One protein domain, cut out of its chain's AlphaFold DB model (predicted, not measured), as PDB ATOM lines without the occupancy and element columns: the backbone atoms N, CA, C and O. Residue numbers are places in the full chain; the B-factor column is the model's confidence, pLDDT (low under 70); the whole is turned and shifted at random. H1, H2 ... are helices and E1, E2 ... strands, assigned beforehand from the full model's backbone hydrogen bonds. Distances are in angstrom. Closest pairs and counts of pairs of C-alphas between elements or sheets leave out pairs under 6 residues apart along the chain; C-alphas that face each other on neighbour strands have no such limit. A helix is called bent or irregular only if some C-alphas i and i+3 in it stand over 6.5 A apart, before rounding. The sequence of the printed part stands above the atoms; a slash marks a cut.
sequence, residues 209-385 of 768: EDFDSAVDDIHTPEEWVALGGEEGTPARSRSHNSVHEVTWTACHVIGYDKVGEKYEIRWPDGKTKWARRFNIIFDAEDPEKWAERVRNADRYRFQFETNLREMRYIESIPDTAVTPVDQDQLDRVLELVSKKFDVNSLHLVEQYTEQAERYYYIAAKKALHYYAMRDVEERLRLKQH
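Overview. This is residues 209 to 385 of the 768 residues of an uncharacterized protein of Angomonas deanei (UniProt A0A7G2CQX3). A small head of strands and a group of helices lie at opposite ends of one long helix, H2, which makes the longest axis of the domain. The head is a five-strand sheet folded back on itself with the short helix H1 across it; at the far end of H2 the equally long H4 stands crosswise, with H3 loosely beside its first part and the short H5 making a corner at its last end. The printed part has 177 residues, with five named helices and five named strands in the order H1 E1 E2 E3 E4 E5 H2 H3 H4 H5, and its class is mixed, helices and strands. The antiparallel sheet runs E4 E3 E2 E1 E5. The whole is extended, with a radius of gyration of the C-alphas of 26.5 A, and spans 75 by 50 by 27 A, only just flat.

Arrangement. After residues 209 to 220, which hold no named element, comes H1, residues 221 to 226. Next are E1, residues 233 to 240, E2, residues 246 to 257, E3, residues 262 to 266, and E4, residues 272 to 275, a meander, each strand the antiparallel neighbour of the one before. E1 and E2 form a hairpin, with N 235 and O 251 within hydrogen-bond range at 2.9 A. E2 bends by 91 degrees at residue 254. E2 and E3 form a hairpin, with N 264 and O 255 at 2.8 A, and so do E3 and E4, with N 265 and O 273 at 2.9 A. E5, residues 280 to 282, is the antiparallel neighbour of E1, with N 236 and O 281 at 2.8 A. This strongly twisted sheet is a folded sheet, one sheet bent back into two leaves: E4 and E3 face E1 and E5, with E2 as the hinge. H1 is on the sheet at a height of 7.9 A, across the strands and only just over E2, on which 3 of its 6 C-alphas fall; its closest C-alpha pair with E2 is Val 225 and Gly 255, 6.1 A. H2, residues 287 to 316, only grazes the sheet, with residues 287 to 291. H3 is residues 327 to 340. H4, residues 343 to 372, is near H3, with 10 pairs of C-alphas within 10 A. H2 touches H4 with residues 314 to 315 alone, about perpendicular at 76 degrees; the closest C-alphas are those of Ile 314 and Lys 366, 6.0 A. H5, residues 376 to 383, is close to H4 but not clearly touching, the C-alphas of Ala 372 and Glu 378 being 6.8 A apart. Every O i to N i+4 pair is within hydrogen-bond range in H1, H2 and H5, against 8 of 10 in H3 and 24 of 26 in H4.

Along the chain. H1 begins with C-alpha 221 at (30.352, 156.762, 21.382) and measures 8.8 A. E1 measures 21.1 A, E2 24.3 A, E3 12.9 A, E4 9.7 A and E5 6.4 A. H2 runs 43.5 A, from C-alpha 287 at (25.996, 168.830, 33.004) to C-alpha 316 at (67.248, 178.805, 23.376). H3, 20.8 A, is only just irregular, with C-alphas 336 and 339 6.8 A apart. H4, 44.3 A, is irregular, with C-alphas 344 and 347 7.5 A apart. H5, 10.6 A, ends with C-alpha 383 at (54.613, 185.157, 33.796).

Size, cuts and confidence. The two C-alphas farthest apart, those of Asp 269 and Asp 328, are 76.1 A apart. The printed part has no cut, and no link is long. The mean pLDDT of the printed part is 83.1; residue 230, residues 241 to 245, residue 338 and residues 340 to 341 are under 70.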
ATOM      1  N   GLU A 209      39.401 170.382  21.179       83.62
ATOM      2  CA  GLU A 209      39.036 169.004  20.872       83.62
ATOM      3  C   GLU A 209      40.243 168.081  20.627       83.62
ATOM      4  O   GLU A 209      40.071 166.868  20.599       83.62
ATOM      5  N   ASP A 210      41.457 168.629  20.494       82.56
ATOM      6  CA  ASP A 210      42.705 167.852  20.436       82.56
ATOM      7  C   ASP A 210      43.157 167.344  21.822       82.56
ATOM      8  O   ASP A 210      44.084 166.540  21.909       82.56
ATOM      9  N   PHE A 211      42.510 167.804  22.900       85.06
ATOM     10  CA  PHE A 211      42.811 167.464  24.297       85.06
ATOM     11  C   PHE A 211      41.631 166.783  25.009       85.06
ATOM     12  O   PHE A 211      41.539 166.821  26.237       85.06
ATOM     13  N   ASP A 212      40.712 166.186  24.245       84.19
ATOM     14  CA  ASP A 212      39.608 165.405  24.797       84.19
ATOM     15  C   ASP A 212      40.085 164.027  25.287       84.19
ATOM     16  O   ASP A 212      40.775 163.298  24.573       84.19
ATOM     17  N   SER A 213      39.719 163.673  26.520       80.31
ATOM     18  CA  SER A 213      40.048 162.397  27.158       80.31
ATOM     19  C   SER A 213      38.855 161.457  27.043       80.31
ATOM     20  O   SER A 213      37.803 161.710  27.627       80.31
ATOM     21  N   ALA A 214      39.021 160.337  26.335       76.62
ATOM     22  CA  ALA A 214      37.997 159.294  26.265       76.62
ATOM     23  C   ALA A 214      37.742 158.610  27.625       76.62
ATOM     24  O   ALA A 214      36.671 158.053  27.832       76.62
ATOM     25  N   VAL A 215      38.701 158.681  28.559       77.44
ATOM     26  CA  VAL A 215      38.580 158.143  29.929       77.44
ATOM     27  C   VAL A 215      37.676 159.023  30.806       77.44
ATOM     28  O   VAL A 215      37.136 158.552  31.802       77.44
ATOM     29  N   ASP A 216      37.483 160.287  30.421       71.69
ATOM     30  CA  ASP A 216      36.601 161.240  31.103       71.69
ATOM     31  C   ASP A 216      35.146 161.156  30.564       71.69
ATOM     32  O   ASP A 216      34.291 161.941  30.979       71.69
ATOM     33  N   ASP A 217      34.848 160.242  29.625       79.88
ATOM     34  CA  ASP A 217      33.487 159.946  29.147       79.88
ATOM     35  C   ASP A 217      32.861 158.790  29.945       79.88
ATOM     36  O   ASP A 217      33.540 157.838  30.322       79.88
ATOM     37  N   ILE A 218      31.553 158.865  30.199       81.31
ATOM     38  CA  ILE A 218      30.817 157.842  30.968       81.31
ATOM     39  C   ILE A 218      30.497 156.622  30.092       81.31
ATOM     40  O   ILE A 218      30.424 155.503  30.595       81.31
ATOM     41  N   HIS A 219      30.320 156.854  28.791       82.12
ATOM     42  CA  HIS A 219      29.926 155.863  27.798       82.12
ATOM     43  C   HIS A 219      30.809 155.964  26.559       82.12
ATOM     44  O   HIS A 219      31.291 157.045  26.202       82.12
ATOM     45  N   THR A 220      30.987 154.842  25.861       84.88
ATOM     46  CA  THR A 220      31.587 154.868  24.523       84.88
ATOM     47  C   THR A 220      30.667 155.596  23.527       84.88
ATOM     48  O   THR A 220      29.454 155.680  23.742       84.88
ATOM     49  N   PRO A 221      31.188 156.117  22.399       83.88
ATOM     50  CA  PRO A 221      30.352 156.762  21.382       83.88
ATOM     51  C   PRO A 221      29.241 155.870  20.812       83.88
ATOM     52  O   PRO A 221      28.223 156.375  20.347       83.88
ATOM     53  N   GLU A 222      29.436 154.551  20.848       85.00
ATOM     54  CA  GLU A 222      28.488 153.553  20.347       85.00
ATOM     55  C   GLU A 222      27.359 153.313  21.358       85.00
ATOM     56  O   GLU A 222      26.191 153.335  20.977       85.00
ATOM     57  N   GLU A 223      27.680 153.220  22.654       85.75
ATOM     58  CA  GLU A 223      26.687 153.250  23.740       85.75
ATOM     59  C   GLU A 223      25.861 154.545  23.719       85.75
ATOM     60  O   GLU A 223      24.636 154.494  23.821       85.75
ATOM     61  N   TRP A 224      26.507 155.702  23.519       86.00
ATOM     62  CA  TRP A 224      25.816 156.994  23.435       86.00
ATOM     63  C   TRP A 224      24.779 157.058  22.311       86.00
ATOM     64  O   TRP A 224      23.773 157.744  22.479       86.00
ATOM     65  N   VAL A 225      24.989 156.367  21.186       86.00
ATOM     66  CA  VAL A 225      23.998 156.255  20.099       86.00
ATOM     67  C   VAL A 225      22.946 155.187  20.424       86.00
ATOM     68  O   VAL A 225      21.755 155.423  20.231       86.00
ATOM     69  N   ALA A 226      23.353 154.036  20.970       84.06
ATOM     70  CA  ALA A 226      22.449 152.932  21.296       84.06
ATOM     71  C   ALA A 226      21.386 153.296  22.353       84.06
ATOM     72  O   ALA A 226      20.265 152.791  22.291       84.06
ATOM     73  N   LEU A 227      21.704 154.206  23.284       82.06
ATOM     74  CA  LEU A 227      20.773 154.717  24.302       82.06
ATOM     75  C   LEU A 227      19.513 155.404  23.728       82.06
ATOM     76  O   LEU A 227      18.542 155.579  24.462       82.06
ATOM     77  N   GLY A 228      19.519 155.802  22.452       72.88
ATOM     78  CA  GLY A 228      18.435 156.544  21.804       72.88
ATOM     79  C   GLY A 228      17.435 155.728  20.982       72.88
ATOM     80  O   GLY A 228      16.416 156.276  20.566       72.88
ATOM     81  N   GLY A 229      17.710 154.446  20.717       77.00
ATOM     82  CA  GLY A 229      16.868 153.621  19.842       77.00
ATOM     83  C   GLY A 229      16.645 154.234  18.447       77.00
ATOM     84  O   GLY A 229      17.534 154.873  17.889       77.00
ATOM     85  N   GLU A 230      15.450 154.046  17.881       69.25
ATOM     86  CA  GLU A 230      15.109 154.507  16.520       69.25
ATOM     87  C   GLU A 230      14.906 156.033  16.399       69.25
ATOM     88  O   GLU A 230      15.067 156.591  15.311       69.25
ATOM     89  N   GLU A 231      14.581 156.731  17.495       71.88
ATOM     90  CA  GLU A 231      14.377 158.193  17.492       71.88
ATOM     91  C   GLU A 231      15.691 158.984  17.679       71.88
ATOM     92  O   GLU A 231      15.776 160.158  17.299       71.88
ATOM     93  N   GLY A 232      16.742 158.323  18.180       79.88
ATOM     94  CA  GLY A 232      18.059 158.898  18.455       79.88
ATOM     95  C   GLY A 232      18.172 159.518  19.852       79.88
ATOM     96  O   GLY A 232      17.189 159.924  20.468       79.88
ATOM     97  N   THR A 233      19.390 159.596  20.387       86.25
ATOM     98  CA  THR A 233      19.608 159.920  21.807       86.25
ATOM     99  C   THR A 233      19.349 161.403  22.082       86.25
ATOM    100  O   THR A 233      19.964 162.246  21.417       86.25
ATOM    101  N   PRO A 234      18.487 161.763  23.053       87.81
ATOM    102  CA  PRO A 234      18.186 163.155  23.363       87.81
ATOM    103  C   PRO A 234      19.411 163.876  23.939       87.81
ATOM    104  O   PRO A 234      20.083 163.412  24.867       87.81
ATOM    105  N   ALA A 235      19.716 165.025  23.347       89.44
ATOM    106  CA  ALA A 235      20.872 165.838  23.668       89.44
ATOM    107  C   ALA A 235      20.607 167.323  23.376       89.44
ATOM    108  O   ALA A 235      19.576 167.728  22.836       89.44
ATOM    109  N   ARG A 236      21.586 168.168  23.694       88.88
ATOM    110  CA  ARG A 236      21.583 169.602  23.395       88.88
ATOM    111  C   ARG A 236      22.857 169.962  22.657       88.88
ATOM    112  O   ARG A 236      23.953 169.614  23.095       88.88
ATOM    113  N   SER A 237      22.729 170.711  21.566       87.62
ATOM    114  CA  SER A 237      23.870 171.182  20.779       87.62
ATOM    115  C   SER A 237      23.796 172.674  20.470       87.62
ATOM    116  O   SER A 237      22.736 173.306  20.521       87.62
ATOM    117  N   ARG A 238      24.960 173.244  20.151       83.12
ATOM    118  CA  ARG A 238      25.135 174.648  19.778       83.12
ATOM    119  C   ARG A 238      24.561 174.912  18.386       83.12
ATOM    120  O   ARG A 238      25.145 174.507  17.373       83.12
ATOM    121  N   SER A 239      23.455 175.646  18.356       75.25
ATOM    122  CA  SER A 239      22.890 176.243  17.150       75.25
ATOM    123  C   SER A 239      23.321 177.707  17.028       75.25
ATOM    124  O   SER A 239      23.575 178.386  18.025       75.25
ATOM    125  N   HIS A 240      23.431 178.185  15.789       72.12
ATOM    126  CA  HIS A 240      23.709 179.583  15.478       72.12
ATOM    127  C   HIS A 240      22.442 180.215  14.913       72.12
ATOM    128  O   HIS A 240      22.026 179.883  13.802       72.12
ATOM    129  N   ASN A 241      21.865 181.160  15.649       61.28
ATOM    130  CA  ASN A 241      20.792 181.987  15.113       61.28
ATOM    131  C   ASN A 241      21.358 183.037  14.141       61.28
ATOM    132  O   ASN A 241      22.546 183.371  14.164       61.28
ATOM    133  N   SER A 242      20.489 183.611  13.306       57.34
ATOM    134  CA  SER A 242      20.822 184.621  12.284       57.34
ATOM    135  C   SER A 242      21.445 185.924  12.822       57.34
ATOM    136  O   SER A 242      21.875 186.762  12.036       57.34
ATOM    137  N   VAL A 243      21.528 186.082  14.147       56.72
ATOM    138  CA  VAL A 243      22.085 187.244  14.866       56.72
ATOM    139  C   VAL A 243      23.469 186.926  15.485       56.72
ATOM    140  O   VAL A 243      23.964 187.658  16.331       56.72
ATOM    141  N   HIS A 244      24.118 185.828  15.073       55.75
ATOM    142  CA  HIS A 244      25.411 185.329  15.590       55.75
ATOM    143  C   HIS A 244      25.440 184.890  17.068       55.75
ATOM    144  O   HIS A 244      26.486 184.451  17.551       55.75
ATOM    145  N   GLU A 245      24.311 184.925  17.773       59.81
ATOM    146  CA  GLU A 245      24.196 184.384  19.127       59.81
ATOM    147  C   GLU A 245      24.190 182.844  19.109       59.81
ATOM    148  O   GLU A 245      23.517 182.215  18.284       59.81
ATOM    149  N   VAL A 246      24.982 182.240  20.003       74.00
ATOM    150  CA  VAL A 246      25.134 180.783  20.133       74.00
ATOM    151  C   VAL A 246      24.227 180.295  21.252       74.00
ATOM    152  O   VAL A 246      24.490 180.564  22.423       74.00
ATOM    153  N   THR A 247      23.187 179.543  20.903       80.56
ATOM    154  CA  THR A 247      22.239 178.977  21.869       80.56
ATOM    155  C   THR A 247      22.321 177.454  21.883       80.56
ATOM    156  O   THR A 247      22.568 176.805  20.863       80.56
ATOM    157  N   TRP A 248      22.133 176.862  23.063       84.62
ATOM    158  CA  TRP A 248      21.991 175.415  23.206       84.62
ATOM    159  C   TRP A 248      20.543 175.033  22.910       84.62
ATOM    160  O   TRP A 248      19.622 175.517  23.562       84.62
ATOM    161  N   THR A 249      20.349 174.179  21.913       85.44
ATOM    162  CA  THR A 249      19.033 173.746  21.421       85.44
ATOM    163  C   THR A 249      18.940 172.229  21.492       85.44
ATOM    164  O   THR A 249      19.943 171.549  21.271       85.44
ATOM    165  N   ALA A 250      17.756 171.708  21.822       87.75
ATOM    166  CA  ALA A 250      17.512 170.270  21.874       87.75
ATOM    167  C   ALA A 250      17.664 169.636  20.480       87.75
ATOM    168  O   ALA A 250      17.220 170.205  19.479       87.75
ATOM    169  N   CYS A 251      18.302 168.474  20.423       87.69
ATOM    170  CA  CYS A 251      18.582 167.700  19.218       87.69
ATOM    171  C   CYS A 251      18.695 166.209  19.564       87.69
ATOM    172  O   CYS A 251      19.072 165.867  20.681       87.69
ATOM    173  N   HIS A 252      18.449 165.333  18.596       88.44
ATOM    174  CA  HIS A 252      18.651 163.891  18.750       88.44
ATOM    175  C   HIS A 252      19.935 163.461  18.040       88.44
ATOM    176  O   HIS A 252      20.228 163.939  16.941       88.44
ATOM    177  N   VAL A 253      20.714 162.589  18.678       88.81
ATOM    178  CA  VAL A 253      21.946 162.000  18.138       88.81
ATOM    179  C   VAL A 253      21.602 160.670  17.471       88.81
ATOM    180  O   VAL A 253      21.094 159.772  18.132       88.81
ATOM    181  N   ILE A 254      21.860 160.546  16.170       86.81
ATOM    182  CA  ILE A 254      21.376 159.412  15.353       86.81
ATOM    183  C   ILE A 254      22.486 158.424  15.010       86.81
ATOM    184  O   ILE A 254      22.242 157.232  14.858       86.81
ATOM    185  N   GLY A 255      23.711 158.919  14.863       85.94
ATOM    186  CA  GLY A 255      24.836 158.120  14.402       85.94
ATOM    187  C   GLY A 255      26.168 158.720  14.816       85.94
ATOM    188  O   GLY A 255      26.248 159.873  15.250       85.94
ATOM    189  N   TYR A 256      27.223 157.927  14.674       88.56
ATOM    190  CA  TYR A 256      28.583 158.313  15.020       88.56
ATOM    191  C   TYR A 256      29.567 157.889  13.928       88.56
ATOM    192  O   TYR A 256      29.664 156.718  13.567       88.56
ATOM    193  N   ASP A 257      30.329 158.856  13.424       86.06
ATOM    194  CA  ASP A 257      31.428 158.644  12.491       86.06
ATOM    195  C   ASP A 257      32.710 158.321  13.279       86.06
ATOM    196  O   ASP A 257      33.357 159.212  13.844       86.06
ATOM    197  N   LYS A 258      33.095 157.035  13.288       79.25
ATOM    198  CA  LYS A 258      34.319 156.536  13.948       79.25
ATOM    199  C   LYS A 258      35.613 157.112  13.340       79.25
ATOM    200  O   LYS A 258      36.643 157.179  14.022       79.25
ATOM    201  N   VAL A 259      35.582 157.540  12.073       74.31
ATOM    202  CA  VAL A 259      36.744 158.083  11.351       74.31
ATOM    203  C   VAL A 259      36.934 159.562  11.685       74.31
ATOM    204  O   VAL A 259      38.047 159.983  12.007       74.31
ATOM    205  N   GLY A 260      35.859 160.349  11.637       71.19
ATOM    206  CA  GLY A 260      35.873 161.790  11.900       71.19
ATOM    207  C   GLY A 260      35.686 162.212  13.360       71.19
ATOM    208  O   GLY A 260      35.870 163.400  13.640       71.19
ATOM    209  N   GLU A 261      35.329 161.284  14.256       78.88
ATOM    210  CA  GLU A 261      35.019 161.510  15.684       78.88
ATOM    211  C   GLU A 261      33.926 162.570  15.881       78.88
ATOM    212  O   GLU A 261      34.059 163.553  16.623       78.88
ATOM    213  N   LYS A 262      32.833 162.389  15.136       87.81
ATOM    214  CA  LYS A 262      31.675 163.283  15.136       87.81
ATOM    215  C   LYS A 262      30.399 162.477  15.260       87.81
ATOM    216  O   LYS A 262      30.233 161.447  14.620       87.81
ATOM    217  N   TYR A 263      29.474 163.023  16.022       87.69
ATOM    218  CA  TYR A 263      28.104 162.559  16.097       87.69
ATOM    219  C   TYR A 263      27.267 163.298  15.050       87.69
ATOM    220  O   TYR A 263      27.449 164.506  14.844       87.69
ATOM    221  N   GLU A 264      26.346 162.587  14.410       89.94
ATOM    222  CA  GLU A 264      25.288 163.193  13.611       89.94
ATOM    223  C   GLU A 264      24.145 163.617  14.537       89.94
ATOM    224  O   GLU A 264      23.526 162.787  15.204       89.94
ATOM    225  N   ILE A 265      23.872 164.920  14.568       90.25
ATOM    226  CA  ILE A 265      22.765 165.515  15.319       90.25
ATOM    227  C   ILE A 265      21.656 165.964  14.370       90.25
ATOM    228  O   ILE A 265      21.943 166.548  13.324       90.25
ATOM    229  N   ARG A 266      20.394 165.758  14.759       88.69
ATOM    230  CA  ARG A 266      19.190 166.261  14.079       88.69
ATOM    231  C   ARG A 266      18.390 167.150  15.022       88.69
ATOM    232  O   ARG A 266      18.051 166.748  16.134       88.69
ATOM    233  N   TRP A 267      18.063 168.355  14.573       86.94
ATOM    234  CA  TRP A 267      17.159 169.251  15.298       86.94
ATOM    235  C   TRP A 267      15.685 168.960  14.979       86.94
ATOM    236  O   TRP A 267      15.405 168.398  13.919       86.94
ATOM    237  N   PRO A 268      14.735 169.412  15.823       80.94
ATOM    238  CA  PRO A 268      13.297 169.369  15.524       80.94
ATOM    239  C   PRO A 268      12.926 169.980  14.159       80.94
ATOM    240  O   PRO A 268      12.012 169.502  13.498       80.94
ATOM    241  N   ASP A 269      13.694 170.970  13.693       79.38
ATOM    242  CA  ASP A 269      13.624 171.580  12.355       79.38
ATOM    243  C   ASP A 269      13.931 170.620  11.176       79.38
ATOM    244  O   ASP A 269      13.962 171.056  10.024       79.38
ATOM    245  N   GLY A 270      14.285 169.355  11.432       76.81
ATOM    246  CA  GLY A 270      14.685 168.366  10.420       76.81
ATOM    247  C   GLY A 270      16.107 168.534   9.860       76.81
ATOM    248  O   GLY A 270      16.573 167.690   9.098       76.81
ATOM    249  N   LYS A 271      16.828 169.594  10.242       83.56
ATOM    250  CA  LYS A 271      18.218 169.850   9.817       83.56
ATOM    251  C   LYS A 271      19.186 168.911  10.538       83.56
ATOM    252  O   LYS A 271      19.057 168.733  11.750       83.56
ATOM    253  N   THR A 272      20.197 168.406   9.827       86.38
ATOM    254  CA  THR A 272      21.298 167.615  10.405       86.38
ATOM    255  C   THR A 272      22.634 168.367  10.408       86.38
ATOM    256  O   THR A 272      22.850 169.305   9.633       86.38
ATOM    257  N   LYS A 273      23.544 167.988  11.313       88.31
ATOM    258  CA  LYS A 273      24.929 168.488  11.387       88.31
ATOM    259  C   LYS A 273      25.842 167.423  11.990       88.31
ATOM    260  O   LYS A 273      25.433 166.670  12.862       88.31
ATOM    261  N   TRP A 274      27.112 167.441  11.595       87.69
ATOM    262  CA  TRP A 274      28.171 166.678  12.254       87.69
ATOM    263  C   TRP A 274      28.854 167.520  13.337       87.69
ATOM    264  O   TRP A 274      29.398 168.591  13.045       87.69
ATOM    265  N   ALA A 275      28.835 167.051  14.584       85.75
ATOM    266  CA  ALA A 275      29.369 167.763  15.745       85.75
ATOM    267  C   ALA A 275      30.308 166.879  16.585       85.75
ATOM    268  O   ALA A 275      30.047 165.702  16.814       85.75
ATOM    269  N   ARG A 276      31.419 167.457  17.060       86.56
ATOM    270  CA  ARG A 276      32.338 166.808  18.016       86.56
ATOM    271  C   ARG A 276      31.743 166.804  19.431       86.56
ATOM    272  O   ARG A 276      30.939 167.683  19.747       86.56
ATOM    273  N   ARG A 277      32.215 165.901  20.299       87.12
ATOM    274  CA  ARG A 277      31.718 165.680  21.675       87.12
ATOM    275  C   ARG A 277      31.553 166.960  22.513       87.12
ATOM    276  O   ARG A 277      30.485 167.165  23.074       87.12
ATOM    277  N   PHE A 278      32.515 167.891  22.511       86.62
ATOM    278  CA  PHE A 278      32.411 169.181  23.234       86.62
ATOM    279  C   PHE A 278      31.351 170.169  22.713       86.62
ATOM    280  O   PHE A 278      31.191 171.259  23.262       86.62
ATOM    281  N   ASN A 279      30.621 169.833  21.651       86.25
ATOM    282  CA  ASN A 279      29.490 170.622  21.167       86.25
ATOM    283  C   ASN A 279      28.144 169.921  21.425       86.25
ATOM    284  O   ASN A 279      27.134 170.354  20.869       86.25
ATOM    285  N   ILE A 280      28.129 168.860  22.241       86.94
ATOM    286  CA  ILE A 280      26.957 168.046  22.582       86.94
ATOM    287  C   ILE A 280      26.949 167.786  24.093       86.94
ATOM    288  O   ILE A 280      27.965 167.379  24.655       86.94
ATOM    289  N   ILE A 281      25.800 168.009  24.725       88.50
ATOM    290  CA  ILE A 281      25.496 167.624  26.108       88.50
ATOM    291  C   ILE A 281      24.346 166.620  26.018       88.50
ATOM    292  O   ILE A 281      23.280 166.994  25.534       88.50
ATOM    293  N   PHE A 282      24.545 165.365  26.417       88.19
ATOM    294  CA  PHE A 282      23.460 164.377  26.417       88.19
ATOM    295  C   PHE A 282      22.518 164.629  27.599       88.19
ATOM    296  O   PHE A 282      22.983 164.978  28.679       88.19
ATOM    297  N   ASP A 283      21.206 164.435  27.437       86.06
ATOM    298  CA  ASP A 283      20.259 164.655  28.547       86.06
ATOM    299  C   ASP A 283      20.359 163.576  29.646       86.06
ATOM    300  O   ASP A 283      19.914 163.799  30.771       86.06
ATOM    301  N   ALA A 284      20.985 162.433  29.343       83.56
ATOM    302  CA  ALA A 284      21.358 161.398  30.313       83.56
ATOM    303  C   ALA A 284      22.739 161.633  30.973       83.56
ATOM    304  O   ALA A 284      23.124 160.889  31.875       83.56
ATOM    305  N   GLU A 285      23.494 162.650  30.543       84.94
ATOM    306  CA  GLU A 285      24.763 163.056  31.153       84.94
ATOM    307  C   GLU A 285      24.535 164.158  32.198       84.94
ATOM    308  O   GLU A 285      23.711 165.054  32.022       84.94
ATOM    309  N   ASP A 286      25.308 164.129  33.283       85.62
ATOM    310  CA  ASP A 286      25.341 165.215  34.264       85.62
ATOM    311  C   ASP A 286      26.059 166.453  33.673       85.62
ATOM    312  O   ASP A 286      27.258 166.371  33.365       85.62
ATOM    313  N   PRO A 287      25.385 167.618  33.542       86.50
ATOM    314  CA  PRO A 287      25.996 168.830  33.004       86.50
ATOM    315  C   PRO A 287      27.241 169.300  33.768       86.50
ATOM    316  O   PRO A 287      28.104 169.948  33.169       86.50
ATOM    317  N   GLU A 288      27.371 168.989  35.064       86.62
ATOM    318  CA  GLU A 288      28.554 169.367  35.845       86.62
ATOM    319  C   GLU A 288      29.791 168.559  35.442       86.62
ATOM    320  O   GLU A 288      30.874 169.144  35.310       86.62
ATOM    321  N   LYS A 289      29.623 167.258  35.161       84.94
ATOM    322  CA  LYS A 289      30.688 166.359  34.680       84.94
ATOM    323  C   LYS A 289      31.116 166.708  33.263       84.94
ATOM    324  O   LYS A 289      32.311 166.834  32.998       84.94
ATOM    325  N   TRP A 290      30.155 166.977  32.377       88.25
ATOM    326  CA  TRP A 290      30.445 167.500  31.041       88.25
ATOM    327  C   TRP A 290      31.268 168.796  31.117       88.25
ATOM    328  O   TRP A 290      32.289 168.954  30.442       88.25
ATOM    329  N   ALA A 291      30.867 169.722  31.995       87.31
ATOM    330  CA  ALA A 291      31.589 170.972  32.190       87.31
ATOM    331  C   ALA A 291      32.973 170.752  32.830       87.31
ATOM    332  O   ALA A 291      33.901 171.503  32.530       87.31
ATOM    333  N   GLU A 292      33.144 169.739  33.685       87.38
ATOM    334  CA  GLU A 292      34.447 169.344  34.227       87.38
ATOM    335  C   GLU A 292      35.381 168.817  33.146       87.38
ATOM    336  O   GLU A 292      36.517 169.277  33.059       87.38
ATOM    337  N   ARG A 293      34.891 167.954  32.257       88.19
ATOM    338  CA  ARG A 293      35.653 167.453  31.114       88.19
ATOM    339  C   ARG A 293      36.122 168.578  30.186       88.19
ATOM    340  O   ARG A 293      37.292 168.618  29.809       88.19
ATOM    341  N   VAL A 294      35.260 169.555  29.891       88.25
ATOM    342  CA  VAL A 294      35.648 170.754  29.121       88.25
ATOM    343  C   VAL A 294      36.725 171.572  29.855       88.25
ATOM    344  O   VAL A 294      37.680 172.031  29.223       88.25
ATOM    345  N   ARG A 295      36.633 171.716  31.189       88.69
ATOM    346  CA  ARG A 295      37.688 172.347  32.013       88.69
ATOM    347  C   ARG A 295      38.989 171.530  32.023       88.69
ATOM    348  O   ARG A 295      40.065 172.125  32.020       88.69
ATOM    349  N   ASN A 296      38.914 170.198  32.017       87.19
ATOM    350  CA  ASN A 296      40.075 169.307  31.955       87.19
ATOM    351  C   ASN A 296      40.810 169.446  30.624       87.19
ATOM    352  O   ASN A 296      42.015 169.685  30.637       87.19
ATOM    353  N   ALA A 297      40.095 169.397  29.499       87.81
ATOM    354  CA  ALA A 297      40.675 169.598  28.174       87.81
ATOM    355  C   ALA A 297      41.335 170.979  28.030       87.81
ATOM    356  O   ALA A 297      42.445 171.087  27.509       87.81
ATOM    357  N   ASP A 298      40.711 172.038  28.561       88.38
ATOM    358  CA  ASP A 298      41.297 173.383  28.534       88.38
ATOM    359  C   ASP A 298      42.556 173.474  29.410       88.38
ATOM    360  O   ASP A 298      43.578 174.024  28.994       88.38
ATOM    361  N   ARG A 299      42.533 172.836  30.589       87.50
ATOM    362  CA  ARG A 299      43.703 172.683  31.464       87.50
ATOM    363  C   ARG A 299      44.832 171.909  30.777       87.50
ATOM    364  O   ARG A 299      45.979 172.344  30.877       87.50
ATOM    365  N   TYR A 300      44.541 170.811  30.081       85.94
ATOM    366  CA  TYR A 300      45.540 170.030  29.344       85.94
ATOM    367  C   TYR A 300      46.127 170.821  28.175       85.94
ATOM    368  O   TYR A 300      47.350 170.882  28.047       85.94
ATOM    369  N   ARG A 301      45.291 171.513  27.391       88.50
ATOM    370  CA  ARG A 301      45.739 172.426  26.332       88.50
ATOM    371  C   ARG A 301      46.660 173.515  26.878       88.50
ATOM    372  O   ARG A 301      47.751 173.728  26.349       88.50
ATOM    373  N   PHE A 302      46.248 174.183  27.956       86.56
ATOM    374  CA  PHE A 302      47.036 175.235  28.596       86.56
ATOM    375  C   PHE A 302      48.380 174.705  29.117       86.56
ATOM    376  O   PHE A 302      49.416 175.327  28.874       86.56
ATOM    377  N   GLN A 303      48.383 173.550  29.792       86.06
ATOM    378  CA  GLN A 303      49.604 172.885  30.253       86.06
ATOM    379  C   GLN A 303      50.517 172.506  29.083       86.06
ATOM    380  O   GLN A 303      51.713 172.773  29.145       86.06
ATOM    381  N   PHE A 304      49.971 171.944  28.003       87.25
ATOM    382  CA  PHE A 304      50.737 171.552  26.823       87.25
ATOM    383  C   PHE A 304      51.398 172.753  26.140       87.25
ATOM    384  O   PHE A 304      52.612 172.743  25.935       87.25
ATOM    385  N   GLU A 305      50.642 173.819  25.848       86.69
ATOM    386  CA  GLU A 305      51.217 175.034  25.263       86.69
ATOM    387  C   GLU A 305      52.272 175.658  26.190       86.69
ATOM    388  O   GLU A 305      53.347 176.048  25.739       86.69
ATOM    389  N   THR A 306      52.001 175.723  27.492       86.62
ATOM    390  CA  THR A 306      52.919 176.279  28.498       86.62
ATOM    391  C   THR A 306      54.221 175.474  28.597       86.62
ATOM    392  O   THR A 306      55.307 176.054  28.562       86.62
ATOM    393  N   ASN A 307      54.141 174.141  28.623       86.81
ATOM    394  CA  ASN A 307      55.304 173.248  28.610       86.81
ATOM    395  C   ASN A 307      56.088 173.356  27.291       86.81
ATOM    396  O   ASN A 307      57.318 173.307  27.290       86.81
ATOM    397  N   LEU A 308      55.402 173.559  26.161       86.50
ATOM    398  CA  LEU A 308      56.041 173.794  24.865       86.50
ATOM    399  C   LEU A 308      56.791 175.140  24.843       86.50
ATOM    400  O   LEU A 308      57.916 175.197  24.341       86.50
ATOM    401  N   ARG A 309      56.237 176.202  25.454       87.44
ATOM    402  CA  ARG A 309      56.946 177.483  25.673       87.44
ATOM    403  C   ARG A 309      58.178 177.298  26.566       87.44
ATOM    404  O   ARG A 309      59.243 177.807  26.220       87.44
ATOM    405  N   GLU A 310      58.069 176.539  27.662       87.38
ATOM    406  CA  GLU A 310      59.188 176.217  28.568       87.38
ATOM    407  C   GLU A 310      60.319 175.474  27.844       87.38
ATOM    408  O   GLU A 310      61.471 175.900  27.885       87.38
ATOM    409  N   MET A 311      59.992 174.390  27.135       87.62
ATOM    410  CA  MET A 311      60.959 173.576  26.398       87.62
ATOM    411  C   MET A 311      61.732 174.424  25.385       87.62
ATOM    412  O   MET A 311      62.959 174.369  25.331       87.62
ATOM    413  N   ARG A 312      61.023 175.262  24.619       86.50
ATOM    414  CA  ARG A 312      61.629 176.143  23.613       86.50
ATOM    415  C   ARG A 312      62.435 177.288  24.237       86.50
ATOM    416  O   ARG A 312      63.447 177.691  23.663       86.50
ATOM    417  N   TYR A 313      62.052 177.774  25.421       88.62
ATOM    418  CA  TYR A 313      62.879 178.694  26.206       88.62
ATOM    419  C   TYR A 313      64.186 178.018  26.638       88.62
ATOM    420  O   TYR A 313      65.257 178.536  26.336       88.62
ATOM    421  N   ILE A 314      64.116 176.827  27.243       89.31
ATOM    422  CA  ILE A 314      65.288 176.052  27.684       89.31
ATOM    423  C   ILE A 314      66.229 175.753  26.508       89.31
ATOM    424  O   ILE A 314      67.432 175.958  26.634       89.31
ATOM    425  N   GLU A 315      65.711 175.328  25.353       88.12
ATOM    426  CA  GLU A 315      66.522 175.083  24.149       88.12
ATOM    427  C   GLU A 315      67.253 176.336  23.638       88.12
ATOM    428  O   GLU A 315      68.357 176.218  23.110       88.12
ATOM    429  N   SER A 316      66.663 177.524  23.812       87.69
ATOM    430  CA  SER A 316      67.248 178.805  23.376       87.69
ATOM    431  C   SER A 316      68.254 179.419  24.355       87.69
ATOM    432  O   SER A 316      68.918 180.398  24.017       87.69
ATOM    433  N   ILE A 317      68.444 178.817  25.534       88.69
ATOM    434  CA  ILE A 317      69.602 179.109  26.382       88.69
ATOM    435  C   ILE A 317      70.861 178.594  25.652       88.69
ATOM    436  O   ILE A 317      70.902 177.417  25.283       88.69
ATOM    437  N   PRO A 318      71.900 179.423  25.431       86.62
ATOM    438  CA  PRO A 318      73.114 178.996  24.738       86.62
ATOM    439  C   PRO A 318      73.903 177.980  25.575       86.62
ATOM    440  O   PRO A 318      73.978 178.109  26.796       86.62
ATOM    441  N   ASP A 319      74.557 177.010  24.929       84.44
ATOM    442  CA  ASP A 319      75.343 175.976  25.631       84.44
ATOM    443  C   ASP A 319      76.468 176.581  26.487       84.44
ATOM    444  O   ASP A 319      76.785 176.067  27.551       84.44
ATOM    445  N   THR A 320      76.995 177.747  26.094       83.88
ATOM    446  CA  THR A 320      78.008 178.503  26.853       83.88
ATOM    447  C   THR A 320      77.532 179.034  28.210       83.88
ATOM    448  O   THR A 320      78.354 179.522  28.981       83.88
ATOM    449  N   ALA A 321      76.226 179.009  28.500       81.50
ATOM    450  CA  ALA A 321      75.686 179.372  29.812       81.50
ATOM    451  C   ALA A 321      75.783 178.224  30.837       81.50
ATOM    452  O   ALA A 321      75.492 178.426  32.017       81.50
ATOM    453  N   VAL A 322      76.171 177.027  30.391       85.50
ATOM    454  CA  VAL A 322      76.156 175.783  31.158       85.50
ATOM    455  C   VAL A 322      77.526 175.108  31.068       85.50
ATOM    456  O   VAL A 322      78.238 175.232  30.074       85.50
ATOM    457  N   THR A 323      77.926 174.405  32.126       84.94
ATOM    458  CA  THR A 323      79.167 173.623  32.130       84.94
ATOM    459  C   THR A 323      79.071 172.497  31.096       84.94
ATOM    460  O   THR A 323      78.076 171.780  31.119       84.94
ATOM    461  N   PRO A 324      80.048 172.319  30.187       83.38
ATOM    462  CA  PRO A 324      80.025 171.228  29.216       83.38
ATOM    463  C   PRO A 324      80.176 169.860  29.892       83.38
ATOM    464  O   PRO A 324      80.677 169.766  31.015       83.38
ATOM    465  N   VAL A 325      79.782 168.794  29.188       83.62
ATOM    466  CA  VAL A 325      79.994 167.421  29.670       83.62
ATOM    467  C   VAL A 325      81.493 167.156  29.824       83.62
ATOM    468  O   VAL A 325      82.268 167.389  28.893       83.62
ATOM    469  N   ASP A 326      81.892 166.634  30.982       87.69
ATOM    470  CA  ASP A 326      83.249 166.143  31.207       87.69
ATOM    471  C   ASP A 326      83.482 164.874  30.367       87.69
ATOM    472  O   ASP A 326      82.973 163.789  30.670       87.69
ATOM    473  N   GLN A 327      84.234 165.045  29.281       84.19
ATOM    474  CA  GLN A 327      84.531 164.006  28.296       84.19
ATOM    475  C   GLN A 327      85.288 162.827  28.922       84.19
ATOM    476  O   GLN A 327      85.064 161.688  28.518       84.19
ATOM    477  N   ASP A 328      86.095 163.062  29.962       86.31
ATOM    478  CA  ASP A 328      86.827 161.992  30.642       86.31
ATOM    479  C   ASP A 328      85.871 161.085  31.450       86.31
ATOM    480  O   ASP A 328      86.191 159.922  31.700       86.31
ATOM    481  N   GLN A 329      84.684 161.571  31.856       83.75
ATOM    482  CA  GLN A 329      83.634 160.716  32.441       83.75
ATOM    483  C   GLN A 329      82.965 159.864  31.363       83.75
ATOM    484  O   GLN A 329      82.737 158.678  31.593       83.75
ATOM    485  N   LEU A 330      82.646 160.458  30.206       84.94
ATOM    486  CA  LEU A 330      82.012 159.746  29.093       84.94
ATOM    487  C   LEU A 330      82.911 158.624  28.578       84.94
ATOM    488  O   LEU A 330      82.442 157.496  28.459       84.94
ATOM    489  N   ASP A 331      84.201 158.900  28.361       83.75
ATOM    490  CA  ASP A 331      85.178 157.885  27.954       83.75
ATOM    491  C   ASP A 331      85.240 156.733  28.980       83.75
ATOM    492  O   ASP A 331      85.177 155.568  28.590       83.75
ATOM    493  N   ARG A 332      85.234 157.015  30.296       85.25
ATOM    494  CA  ARG A 332      85.184 155.962  31.336       85.25
ATOM    495  C   ARG A 332      83.874 155.171  31.358       85.25
ATOM    496  O   ARG A 332      83.896 153.963  31.589       85.25
ATOM    497  N   VAL A 333      82.729 155.818  31.140       83.44
ATOM    498  CA  VAL A 333      81.433 155.123  31.030       83.44
ATOM    499  C   VAL A 333      81.429 154.212  29.801       83.44
ATOM    500  O   VAL A 333      80.994 153.065  29.894       83.44
ATOM    501  N   LEU A 334      81.984 154.677  28.680       82.25
ATOM    502  CA  LEU A 334      82.135 153.886  27.464       82.25
ATOM    503  C   LEU A 334      83.090 152.703  27.654       82.25
ATOM    504  O   LEU A 334      82.770 151.610  27.202       82.25
ATOM    505  N   GLU A 335      84.200 152.854  28.379       83.00
ATOM    506  CA  GLU A 335      85.125 151.753  28.701       83.00
ATOM    507  C   GLU A 335      84.498 150.639  29.562       83.00
ATOM    508  O   GLU A 335      84.849 149.465  29.415       83.00
ATOM    509  N   LEU A 336      83.556 150.979  30.449       80.56
ATOM    510  CA  LEU A 336      82.808 149.996  31.248       80.56
ATOM    511  C   LEU A 336      81.775 149.216  30.420       80.56
ATOM    512  O   LEU A 336      81.385 148.109  30.796       80.56
ATOM    513  N   VAL A 337      81.319 149.803  29.314       75.88
ATOM    514  CA  VAL A 337      80.201 149.317  28.498       75.88
ATOM    515  C   VAL A 337      80.681 148.621  27.216       75.88
ATOM    516  O   VAL A 337      80.094 147.618  26.813       75.88
ATOM    517  N   SER A 338      81.785 149.079  26.619       69.94
ATOM    518  CA  SER A 338      82.319 148.610  25.329       69.94
ATOM    519  C   SER A 338      82.610 147.110  25.283       69.94
ATOM    520  O   SER A 338      82.404 146.479  24.254       69.94
ATOM    521  N   LYS A 339      83.001 146.506  26.411       72.50
ATOM    522  CA  LYS A 339      83.283 145.061  26.527       72.50
ATOM    523  C   LYS A 339      82.063 144.152  26.321       72.50
ATOM    524  O   LYS A 339      82.225 142.935  26.331       72.50
ATOM    525  N   LYS A 340      80.852 144.710  26.214       69.38
ATOM    526  CA  LYS A 340      79.591 143.965  26.064       69.38
ATOM    527  C   LYS A 340      78.965 144.070  24.673       69.38
ATOM    528  O   LYS A 340      77.915 143.472  24.460       69.38
ATOM    529  N   PHE A 341      79.564 144.832  23.759       69.25
ATOM    530  CA  PHE A 341      78.994 145.100  22.442       69.25
ATOM    531  C   PHE A 341      79.937 144.673  21.321       69.25
ATOM    532  O   PHE A 341      81.150 144.837  21.414       69.25
ATOM    533  N   ASP A 342      79.345 144.133  20.260       72.62
ATOM    534  CA  ASP A 342      80.047 143.766  19.036       72.62
ATOM    535  C   ASP A 342      80.411 145.011  18.205       72.62
ATOM    536  O   ASP A 342      79.729 146.040  18.258       72.62
ATOM    537  N   VAL A 343      81.473 144.906  17.402       71.25
ATOM    538  CA  VAL A 343      82.042 145.994  16.586       71.25
ATOM    539  C   VAL A 343      80.999 146.580  15.630       71.25
ATOM    540  O   VAL A 343      80.943 147.793  15.429       71.25
ATOM    541  N   ASN A 344      80.096 145.741  15.117       72.88
ATOM    542  CA  ASN A 344      79.009 146.146  14.222       72.88
ATOM    543  C   ASN A 344      78.012 147.133  14.875       72.88
ATOM    544  O   ASN A 344      77.362 147.922  14.186       72.88
ATOM    545  N   SER A 345      77.917 147.150  16.210       78.69
ATOM    546  CA  SER A 345      77.014 148.032  16.972       78.69
ATOM    547  C   SER A 345      77.587 149.428  17.259       78.69
ATOM    548  O   SER A 345      76.933 150.229  17.927       78.69
ATOM    549  N   LEU A 346      78.784 149.759  16.756       79.50
ATOM    550  CA  LEU A 346      79.473 151.026  17.046       79.50
ATOM    551  C   LEU A 346      78.632 152.274  16.710       79.50
ATOM    552  O   LEU A 346      78.637 153.241  17.469       79.50
ATOM    553  N   HIS A 347      77.862 152.224  15.620       80.56
ATOM    554  CA  HIS A 347      76.974 153.309  15.188       80.56
ATOM    555  C   HIS A 347      75.844 153.600  16.197       80.56
ATOM    556  O   HIS A 347      75.495 154.758  16.420       80.56
ATOM    557  N   LEU A 348      75.317 152.565  16.864       81.38
ATOM    558  CA  LEU A 348      74.325 152.720  17.933       81.38
ATOM    559  C   LEU A 348      74.962 153.355  19.170       81.38
ATOM    560  O   LEU A 348      74.358 154.222  19.795       81.38
ATOM    561  N   VAL A 349      76.191 152.953  19.515       81.56
ATOM    562  CA  VAL A 349      76.932 153.546  20.638       81.56
ATOM    563  C   VAL A 349      77.151 155.043  20.399       81.56
ATOM    564  O   VAL A 349      76.867 155.833  21.295       81.56
ATOM    565  N   GLU A 350      77.565 155.444  19.191       82.75
ATOM    566  CA  GLU A 350      77.712 156.856  18.806       82.75
ATOM    567  C   GLU A 350      76.376 157.612  18.958       82.75
ATOM    568  O   GLU A 350      76.297 158.564  19.739       82.75
ATOM    569  N   GLN A 351      75.289 157.110  18.356       86.88
ATOM    570  CA  GLN A 351      73.950 157.705  18.460       86.88
ATOM    571  C   GLN A 351      73.473 157.877  19.917       86.88
ATOM    572  O   GLN A 351      72.969 158.941  20.291       86.88
ATOM    573  N   TYR A 352      73.644 156.857  20.766       84.19
ATOM    574  CA  TYR A 352      73.254 156.939  22.177       84.19
ATOM    575  C   TYR A 352      74.163 157.875  22.991       84.19
ATOM    576  O   TYR A 352      73.674 158.516  23.924       84.19
ATOM    577  N   THR A 353      75.448 158.021  22.640       86.12
ATOM    578  CA  THR A 353      76.326 159.012  23.289       86.12
ATOM    579  C   THR A 353      75.931 160.446  22.957       86.12
ATOM    580  O   THR A 353      75.781 161.247  23.879       86.12
ATOM    581  N   GLU A 354      75.656 160.763  21.688       87.12
ATOM    582  CA  GLU A 354      75.160 162.088  21.290       87.12
ATOM    583  C   GLU A 354      73.827 162.419  21.976       87.12
ATOM    584  O   GLU A 354      73.608 163.535  22.461       87.12
ATOM    585  N   GLN A 355      72.935 161.429  22.078       88.81
ATOM    586  CA  GLN A 355      71.664 161.569  22.783       88.81
ATOM    587  C   GLN A 355      71.866 161.820  24.290       88.81
ATOM    588  O   GLN A 355      71.187 162.679  24.861       88.81
ATOM    589  N   ALA A 356      72.816 161.133  24.932       87.12
ATOM    590  CA  ALA A 356      73.160 161.344  26.338       87.12
ATOM    591  C   ALA A 356      73.763 162.739  26.591       87.12
ATOM    592  O   ALA A 356      73.339 163.422  27.529       87.12
ATOM    593  N   GLU A 357      74.683 163.207  25.736       88.00
ATOM    594  CA  GLU A 357      75.212 164.577  25.802       88.00
ATOM    595  C   GLU A 357      74.088 165.611  25.656       88.00
ATOM    596  O   GLU A 357      73.962 166.529  26.473       88.00
ATOM    597  N   ARG A 358      73.209 165.438  24.660       87.25
ATOM    598  CA  ARG A 358      72.059 166.323  24.436       87.25
ATOM    599  C   ARG A 358      71.133 166.381  25.653       87.25
ATOM    600  O   ARG A 358      70.700 167.473  26.031       87.25
ATOM    601  N   TYR A 359      70.838 165.245  26.286       89.12
ATOM    602  CA  TYR A 359      70.024 165.222  27.504       89.12
ATOM    603  C   TYR A 359      70.714 165.893  28.691       89.12
ATOM    604  O   TYR A 359      70.037 166.610  29.430       89.12
ATOM    605  N   TYR A 360      72.032 165.742  28.849       89.56
ATOM    606  CA  TYR A 360      72.784 166.483  29.861       89.56
ATOM    607  C   TYR A 360      72.643 167.999  29.665       89.56
ATOM    608  O   TYR A 360      72.268 168.700  30.608       89.56
ATOM    609  N   TYR A 361      72.856 168.514  28.445       88.75
ATOM    610  CA  TYR A 361      72.722 169.951  28.176       88.75
ATOM    611  C   TYR A 361      71.298 170.452  28.443       88.75
ATOM    612  O   TYR A 361      71.129 171.485  29.090       88.75
ATOM    613  N   ILE A 362      70.262 169.715  28.022       87.62
ATOM    614  CA  ILE A 362      68.861 170.069  28.314       87.62
ATOM    615  C   ILE A 362      68.607 170.085  29.830       87.62
ATOM    616  O   ILE A 362      68.039 171.050  30.345       87.62
ATOM    617  N   ALA A 363      69.046 169.057  30.562       88.81
ATOM    618  CA  ALA A 363      68.850 168.950  32.006       88.81
ATOM    619  C   ALA A 363      69.569 170.069  32.779       88.81
ATOM    620  O   ALA A 363      68.994 170.659  33.695       88.81
ATOM    621  N   ALA A 364      70.795 170.410  32.387       87.94
ATOM    622  CA  ALA A 364      71.583 171.444  33.043       87.94
ATOM    623  C   ALA A 364      71.106 172.871  32.687       87.94
ATOM    624  O   ALA A 364      71.020 173.719  33.578       87.94
ATOM    625  N   LYS A 365      70.655 173.126  31.446       89.50
ATOM    626  CA  LYS A 365      69.923 174.362  31.081       89.50
ATOM    627  C   LYS A 365      68.614 174.499  31.866       89.50
ATOM    628  O   LYS A 365      68.301 175.579  32.364       89.50
ATOM    629  N   LYS A 366      67.869 173.399  32.034       88.50
ATOM    630  CA  LYS A 366      66.644 173.348  32.844       88.50
ATOM    631  C   LYS A 366      66.925 173.632  34.324       88.50
ATOM    632  O   LYS A 366      66.208 174.416  34.941       88.50
ATOM    633  N   ALA A 367      68.003 173.078  34.880       84.94
ATOM    634  CA  ALA A 367      68.443 173.368  36.244       84.94
ATOM    635  C   ALA A 367      68.827 174.848  36.434       84.94
ATOM    636  O   ALA A 367      68.421 175.456  37.426       84.94
ATOM    637  N   LEU A 368      69.536 175.449  35.470       85.94
ATOM    638  CA  LEU A 368      69.863 176.880  35.458       85.94
ATOM    639  C   LEU A 368      68.597 177.754  35.411       85.94
ATOM    640  O   LEU A 368      68.452 178.676  36.214       85.94
ATOM    641  N   HIS A 369      67.645 177.424  34.535       86.88
ATOM    642  CA  HIS A 369      66.348 178.100  34.448       86.88
ATOM    643  C   HIS A 369      65.563 178.019  35.770       86.88
ATOM    644  O   HIS A 369      65.070 179.032  36.268       86.88
ATOM    645  N   TYR A 370      65.501 176.839  36.392       85.12
ATOM    646  CA  TYR A 370      64.815 176.631  37.674       85.12
ATOM    647  C   TYR A 370      65.517 177.312  38.850       85.12
ATOM    648  O   TYR A 370      64.859 177.734  39.803       85.12
ATOM    649  N   TYR A 371      66.841 177.469  38.784       82.56
ATOM    650  CA  TYR A 371      67.586 178.291  39.727       82.56
ATOM    651  C   TYR A 371      67.237 179.779  39.566       82.56
ATOM    652  O   TYR A 371      66.929 180.434  40.562       82.56
ATOM    653  N   ALA A 372      67.193 180.294  38.331       82.50
ATOM    654  CA  ALA A 372      66.804 181.677  38.042       82.50
ATOM    655  C   ALA A 372      65.361 181.992  38.490       82.50
ATOM    656  O   ALA A 372      65.117 183.035  39.093       82.50
ATOM    657  N   MET A 373      64.419 181.056  38.317       81.94
ATOM    658  CA  MET A 373      63.029 181.201  38.780       81.94
ATOM    659  C   MET A 373      62.840 181.242  40.310       81.94
ATOM    660  O   MET A 373      61.713 181.394  40.787       81.94
ATOM    661  N   ARG A 374      63.908 181.137  41.113       79.25
ATOM    662  CA  ARG A 374      63.834 181.449  42.551       79.25
ATOM    663  C   ARG A 374      63.597 182.940  42.790       79.25
ATOM    664  O   ARG A 374      62.888 183.299  43.735       79.25
ATOM    665  N   ASP A 375      64.133 183.795  41.923       82.12
ATOM    666  CA  ASP A 375      63.922 185.237  41.994       82.12
ATOM    667  C   ASP A 375      62.441 185.592  41.764       82.12
ATOM    668  O   ASP A 375      61.710 184.917  41.035       82.12
ATOM    669  N   VAL A 376      61.960 186.633  42.439       81.38
ATOM    670  CA  VAL A 376      60.612 187.181  42.247       81.38
ATOM    671  C   VAL A 376      60.544 187.959  40.932       81.38
ATOM    672  O   VAL A 376      59.534 187.871  40.235       81.38
ATOM    673  N   GLU A 377      61.607 188.681  40.571       82.31
ATOM    674  CA  GLU A 377      61.627 189.541  39.380       82.31
ATOM    675  C   GLU A 377      61.589 188.714  38.089       82.31
ATOM    676  O   GLU A 377      60.720 188.936  37.241       82.31
ATOM    677  N   GLU A 378      62.431 187.680  37.979       80.69
ATOM    678  CA  GLU A 378      62.418 186.780  36.819       80.69
ATOM    679  C   GLU A 378      61.080 186.022  36.715       80.69
ATOM    680  O   GLU A 378      60.520 185.916  35.627       80.69
ATOM    681  N   ARG A 379      60.467 185.591  37.830       81.38
ATOM    682  CA  ARG A 379      59.113 184.995  37.799       81.38
ATOM    683  C   ARG A 379      58.053 185.941  37.237       81.38
ATOM    684  O   ARG A 379      57.186 185.497  36.485       81.38
ATOM    685  N   LEU A 380      58.099 187.227  37.586       81.50
ATOM    686  CA  LEU A 380      57.167 188.223  37.048       81.50
ATOM    687  C   LEU A 380      57.413 188.476  35.554       81.50
ATOM    688  O   LEU A 380      56.448 188.552  34.794       81.50
ATOM    689  N   ARG A 381      58.681 188.526  35.125       82.88
ATOM    690  CA  ARG A 381      59.083 188.636  33.712       82.88
ATOM    691  C   ARG A 381      58.585 187.448  32.881       82.88
ATOM    692  O   ARG A 381      57.986 187.645  31.828       82.88
ATOM    693  N   LEU A 382      58.769 186.220  33.368       83.31
ATOM    694  CA  LEU A 382      58.343 184.999  32.676       83.31
ATOM    695  C   LEU A 382      56.810 184.828  32.658       83.31
ATOM    696  O   LEU A 382      56.262 184.396  31.640       83.31
ATOM    697  N   LYS A 383      56.091 185.231  33.724       81.12
ATOM    698  CA  LYS A 383      54.613 185.157  33.796       81.12
ATOM    699  C   LYS A 383      53.930 185.950  32.672       81.12
ATOM    700  O   LYS A 383      52.887 185.520  32.184       81.12
ATOM    701  N   GLN A 384      54.520 187.061  32.217       80.00
ATOM    702  CA  GLN A 384      53.997 187.851  31.086       80.00
ATOM    703  C   GLN A 384      53.972 187.069  29.759       80.00
ATOM    704  O   GLN A 384      53.170 187.382  28.882       80.00
ATOM    705  N   HIS A 385      54.808 186.036  29.627       78.06
ATOM    706  CA  HIS A 385      54.951 185.213  28.424       78.06
ATOM    707  C   HIS A 385      54.314 183.818  28.547       78.06
ATOM    708  O   HIS A 385      54.555 182.968  27.695       78.06
TER     709      HIS A 385